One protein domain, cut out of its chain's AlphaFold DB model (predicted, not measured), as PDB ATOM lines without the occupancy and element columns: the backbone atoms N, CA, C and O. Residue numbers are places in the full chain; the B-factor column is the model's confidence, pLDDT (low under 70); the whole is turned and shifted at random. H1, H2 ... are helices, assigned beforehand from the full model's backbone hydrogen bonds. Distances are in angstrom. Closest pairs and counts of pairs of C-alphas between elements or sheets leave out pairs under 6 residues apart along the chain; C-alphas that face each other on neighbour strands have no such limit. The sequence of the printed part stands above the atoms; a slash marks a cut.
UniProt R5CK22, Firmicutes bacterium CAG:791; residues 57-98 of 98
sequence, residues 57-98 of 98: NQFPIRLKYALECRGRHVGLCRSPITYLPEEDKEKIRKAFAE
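AT A GLANCE: This is residues 57 to 98 of the 98 residues of a protein of Firmicutes bacterium CAG:791 (UniProt R5CK22). Two short helices, H1 and H2, pack on each other at a steep angle like a lopsided V, closer together towards their last residues than at their first. A long loop, residues 70 to 85, leaves the end of H1, folds back past its beginning to a turn near Ser 79, and returns to the start of H2. The printed part has 42 residues, with two named helices, H1 then H2, and no named strand; its class is all helix. It is compact, with a radius of gyration of the C-alphas of 9.9 A and spans of 31 by 21 by 12 A.

IN THESE COORDINATES: Begin with the longest helix, H1, residues 59 to 69. Find C-alpha 59 at (206.207, 257.493, 118.248); from there H1 runs 15.5 A to C-alpha 69 at (204.067, 263.548, 132.360). Then look for H2, residues 86 to 95, which is 14.1 A from first to last C-alpha and ends with C-alpha 95 at (206.886, 254.344, 133.755).

HOW THE PARTS SIT: Look at Ala 66 and Ile 92, where H1 and H2 touch: their C-alphas, the closest of the two helices, are 6.3 A apart. The helices' lines stand at a steep tilt of 56 degrees, and they run the same way. Their centres are 10.4 A apart. In H1 and H2 you will find every O i to N i+4 pair within hydrogen-bond range.

THE WHOLE: The C-alphas farthest apart are those of Ser 79 and Glu 98, at 30.9 A. The link from H1 to H2, 16 residues, is long. Read from 57 to 98 and you meet no cut; Glu 98 is the chain's last residue. The mean pLDDT of the printed part is 93.3, and residue 98 is the one printed residue under 70.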
ATOM      1  N   ASN A  57     204.111 252.371 117.143       88.81
ATOM      2  CA  ASN A  57     203.456 253.278 116.206       88.81
ATOM      3  C   ASN A  57     203.158 254.636 116.850       88.81
ATOM      4  O   ASN A  57     202.942 254.739 118.059       88.81
ATOM      5  N   GLN A  58     203.102 255.670 116.004       92.44
ATOM      6  CA  GLN A  58     202.807 257.048 116.413       92.44
ATOM      7  C   GLN A  58     203.867 257.631 117.375       92.44
ATOM      8  O   GLN A  58     203.566 258.533 118.145       92.44
ATOM      9  N   PHE A  59     205.118 257.160 117.314       94.81
ATOM     10  CA  PHE A  59     206.207 257.493 118.248       94.81
ATOM     11  C   PHE A  59     206.255 258.954 118.762       94.81
ATOM     12  O   PHE A  59     206.328 259.143 119.980       94.81
ATOM     13  N   PRO A  60     206.134 260.011 117.927       95.69
ATOM     14  CA  PRO A  60     206.201 261.384 118.429       95.69
ATOM     15  C   PRO A  60     205.119 261.756 119.453       95.69
ATOM     16  O   PRO A  60     205.417 262.520 120.368       95.69
ATOM     17  N   ILE A  61     203.892 261.216 119.364       96.56
ATOM     18  CA  ILE A  61     202.851 261.511 120.370       96.56
ATOM     19  C   ILE A  61     203.164 260.849 121.715       96.56
ATOM     20  O   ILE A  61     202.901 261.445 122.754       96.56
ATOM     21  N   ARG A  62     203.784 259.658 121.702       96.44
ATOM     22  CA  ARG A  62     204.240 258.957 122.913       96.44
ATOM     23  C   ARG A  62     205.319 259.769 123.622       96.44
ATOM     24  O   ARG A  62     205.213 260.021 124.817       96.44
ATOM     25  N   LEU A  63     206.312 260.245 122.864       96.38
ATOM     26  CA  LEU A  63     207.390 261.089 123.383       96.38
ATOM     27  C   LEU A  63     206.856 262.406 123.961       96.38
ATOM     28  O   LEU A  63     207.247 262.800 125.057       96.38
ATOM     29  N   LYS A  64     205.937 263.069 123.247       96.31
ATOM     30  CA  LYS A  64     205.292 264.290 123.741       96.31
ATOM     31  C   LYS A  64     204.508 264.041 125.026       96.31
ATOM     32  O   LYS A  64     204.644 264.804 125.972       96.31
ATOM     33  N   TYR A  65     203.741 262.958 125.087       95.94
ATOM     34  CA  TYR A  65     202.986 262.612 126.286       95.94
ATOM     35  C   TYR A  65     203.899 262.300 127.485       95.94
ATOM     36  O   TYR A  65     203.601 262.712 128.601       95.94
ATOM     37  N   ALA A  66     205.049 261.656 127.262       96.12
ATOM     38  CA  ALA A  66     206.058 261.463 128.303       96.12
ATOM     39  C   ALA A  66     206.632 262.794 128.823       96.12
ATOM     40  O   ALA A  66     206.832 262.947 130.025       96.12
ATOM     41  N   LEU A  67     206.857 263.774 127.940       96.12
ATOM     42  CA  LEU A  67     207.290 265.121 128.334       96.12
ATOM     43  C   LEU A  67     206.222 265.845 129.169       96.12
ATOM     44  O   LEU A  67     206.571 266.423 130.196       96.12
ATOM     45  N   GLU A  68     204.943 265.741 128.797       95.75
ATOM     46  CA  GLU A  68     203.829 266.265 129.606       95.75
ATOM     47  C   GLU A  68     203.774 265.591 130.989       95.75
ATOM     48  O   GLU A  68     203.626 266.280 131.996       95.75
ATOM     49  N   CYS A  69     203.985 264.267 131.076       94.31
ATOM     50  CA  CYS A  69     204.067 263.548 132.360       94.31
ATOM     51  C   CYS A  69     205.218 264.055 133.247       94.31
ATOM     52  O   CYS A  69     205.113 264.008 134.468       94.31
ATOM     53  N   ARG A  70     206.295 264.584 132.650       92.62
ATOM     54  CA  ARG A  70     207.405 265.247 133.359       92.62
ATOM     55  C   ARG A  70     207.189 266.755 133.560       92.62
ATOM     56  O   ARG A  70     208.146 267.473 133.842       92.62
ATOM     57  N   GLY A  71     205.962 267.248 133.381       93.94
ATOM     58  CA  GLY A  71     205.591 268.649 133.602       93.94
ATOM     59  C   GLY A  71     206.040 269.617 132.503       93.94
ATOM     60  O   GLY A  71     206.110 270.821 132.746       93.94
ATOM     61  N   ARG A  72     206.375 269.126 131.303       94.44
ATOM     62  CA  ARG A  72     206.805 269.959 130.168       94.44
ATOM     63  C   ARG A  72     205.701 270.055 129.124       94.44
ATOM     64  O   ARG A  72     205.433 269.085 128.419       94.44
ATOM     65  N   HIS A  73     205.133 271.249 128.971       95.31
ATOM     66  CA  HIS A  73     204.112 271.493 127.959       95.31
ATOM     67  C   HIS A  73     204.703 271.503 126.540       95.31
ATOM     68  O   HIS A  73     205.606 272.284 126.241       95.31
ATOM     69  N   VAL A  74     204.190 270.646 125.654       95.00
ATOM     70  CA  VAL A  74     204.730 270.413 124.294       95.00
ATOM     71  C   VAL A  74     203.669 270.448 123.190       95.00
ATOM     72  O   VAL A  74     203.984 270.284 121.999       95.00
ATOM     73  N   GLY A  75     202.408 270.666 123.570       93.88
ATOM     74  CA  GLY A  75     201.272 270.754 122.661       93.88
ATOM     75  C   GLY A  75     201.030 269.473 121.858       93.88
ATOM     76  O   GLY A  75     201.587 268.407 122.119       93.88
ATOM     77  N   LEU A  76     200.197 269.574 120.825       92.56
ATOM     78  CA  LEU A  76     199.765 268.416 120.039       92.56
ATOM     79  C   LEU A  76     200.724 268.094 118.884       92.56
ATOM     80  O   LEU A  76     201.510 268.930 118.426       92.56
ATOM     81  N   CYS A  77     200.684 266.851 118.414       95.44
ATOM     82  CA  CYS A  77     201.274 266.479 117.132       95.44
ATOM     83  C   CYS A  77     200.364 266.931 115.978       95.44
ATOM     84  O   CYS A  77     199.151 267.054 116.136       95.44
ATOM     85  N   ARG A  78     200.960 267.183 114.808       95.50
ATOM     86  CA  ARG A  78     200.202 267.389 113.566       95.50
ATOM     87  C   ARG A  78     199.848 266.034 112.943       95.50
ATOM     88  O   ARG A  78     200.553 265.046 113.155       95.50
ATOM     89  N   SER A  79     198.786 266.015 112.137       94.69
ATOM     90  CA  SER A  79     198.409 264.862 111.306       94.69
ATOM     91  C   SER A  79     199.606 264.332 110.493       94.69
ATOM     92  O   SER A  79     200.399 265.150 110.016       94.69
ATOM     93  N   PRO A  80     199.774 263.000 110.343       93.69
ATOM     94  CA  PRO A  80     198.852 261.919 110.733       93.69
ATOM     95  C   PRO A  80     199.039 261.392 112.166       93.69
ATOM     96  O   PRO A  80     198.377 260.429 112.558       93.69
ATOM     97  N   ILE A  81     199.927 261.995 112.964       95.19
ATOM     98  CA  ILE A  81     200.199 261.536 114.328       95.19
ATOM     99  C   ILE A  81     199.217 262.208 115.290       95.19
ATOM    100  O   ILE A  81     199.424 263.352 115.686       95.19
ATOM    101  N   THR A  82     198.117 261.535 115.619       91.31
ATOM    102  CA  THR A  82     196.964 262.186 116.278       91.31
ATOM    103  C   THR A  82     196.324 261.378 117.397       91.31
ATOM    104  O   THR A  82     195.569 261.946 118.183       91.31
ATOM    105  N   TYR A  83     196.631 260.086 117.513       92.25
ATOM    106  CA  TYR A  83     195.960 259.206 118.462       92.25
ATOM    107  C   TYR A  83     196.961 258.430 119.315       92.25
ATOM    108  O   TYR A  83     197.897 257.816 118.804       92.25
ATOM    109  N   LEU A  84     196.730 258.456 120.628       94.50
ATOM    110  CA  LEU A  84     197.442 257.663 121.620       94.50
ATOM    111  C   LEU A  84     196.396 256.919 122.464       94.50
ATOM    112  O   LEU A  84     195.655 257.590 123.191       94.50
ATOM    113  N   PRO A  85     196.306 255.578 122.362       94.31
ATOM    114  CA  PRO A  85     195.385 254.781 123.166       94.31
ATOM    115  C   PRO A  85     195.576 255.020 124.666       94.31
ATOM    116  O   PRO A  85     196.698 255.221 125.131       94.31
ATOM    117  N   GLU A  86     194.495 254.951 125.443       95.56
ATOM    118  CA  GLU A  86     194.578 255.177 126.892       95.56
ATOM    119  C   GLU A  86     195.432 254.115 127.603       95.56
ATOM    120  O   GLU A  86     196.139 254.433 128.554       95.56
ATOM    121  N   GLU A  87     195.463 252.881 127.090       94.75
ATOM    122  CA  GLU A  87     196.368 251.830 127.575       94.75
ATOM    123  C   GLU A  87     197.850 252.218 127.460       94.75
ATOM    124  O   GLU A  87     198.644 251.919 128.351       94.75
ATOM    125  N   ASP A  88     198.228 252.920 126.392       94.81
ATOM    126  CA  ASP A  88     199.596 253.377 126.183       94.81
ATOM    127  C   ASP A  88     199.890 254.609 127.031       94.81
ATOM    128  O   ASP A  88     200.970 254.709 127.611       94.81
ATOM    129  N   LYS A  89     198.916 255.516 127.183       95.19
ATOM    130  CA  LYS A  89     199.037 256.625 128.136       95.19
ATOM    131  C   LYS A  89     199.255 256.122 129.554       95.19
ATOM    132  O   LYS A  89     200.086 256.675 130.261       95.19
ATOM    133  N   GLU A  90     198.549 255.078 129.970       95.81
ATOM    134  CA  GLU A  90     198.704 254.510 131.304       95.81
ATOM    135  C   GLU A  90     200.074 253.852 131.493       95.81
ATOM    136  O   GLU A  90     200.725 254.087 132.509       95.81
ATOM    137  N   LYS A  91     200.565 253.095 130.500       94.62
ATOM    138  CA  LYS A  91     201.934 252.544 130.521       94.62
ATOM    139  C   LYS A  91     202.979 253.649 130.670       94.62
ATOM    140  O   LYS A  91     203.876 253.525 131.500       94.62
ATOM    141  N   ILE A  92     202.838 254.732 129.902       95.56
ATOM    142  CA  ILE A  92     203.752 255.877 129.966       95.56
ATOM    143  C   ILE A  92     203.629 256.577 131.324       95.56
ATOM    144  O   ILE A  92     204.645 256.792 131.970       95.56
ATOM    145  N   ARG A  93     202.418 256.868 131.822       95.31
ATOM    146  CA  ARG A  93     202.239 257.475 133.154       95.31
ATOM    147  C   ARG A  93     202.933 256.658 134.235       95.31
ATOM    148  O   ARG A  93     203.695 257.229 134.997       95.31
ATOM    149  N   LYS A  94     202.730 255.337 134.268       94.44
ATOM    150  CA  LYS A  94     203.357 254.453 135.264       94.44
ATOM    151  C   LYS A  94     204.880 254.432 135.162       94.44
ATOM    152  O   LYS A  94     205.545 254.529 136.182       94.44
ATOM    153  N   ALA A  95     205.434 254.341 133.953       93.38
ATOM    154  CA  ALA A  95     206.886 254.344 133.755       93.38
ATOM    155  C   ALA A  95     207.542 255.687 134.135       93.38
ATOM    156  O   ALA A  95     208.740 255.743 134.412       93.38
ATOM    157  N   PHE A  96     206.763 256.767 134.141       90.69
ATOM    158  CA  PHE A  96     207.207 258.123 134.449       90.69
ATOM    159  C   PHE A  96     206.689 258.646 135.798       90.69
ATOM    160  O   PHE A  96     206.922 259.813 136.107       90.69
ATOM    161  N   ALA A  97     206.017 257.806 136.594       78.50
ATOM    162  CA  ALA A  97     205.488 258.139 137.914       78.50
ATOM    163  C   ALA A  97     206.584 258.029 138.987       78.50
ATOM    164  O   ALA A  97     206.513 257.171 139.858       78.50
ATOM    165  N   GLU A  98     207.595 258.892 138.881       58.75
ATOM    166  CA  GLU A  98     208.635 259.178 139.885       58.75
ATOM    167  C   GLU A  98     209.141 260.614 139.706       58.75
ATOM    168  O   GLU A  98     209.584 260.959 138.574       58.75
TER     169      GLU A  98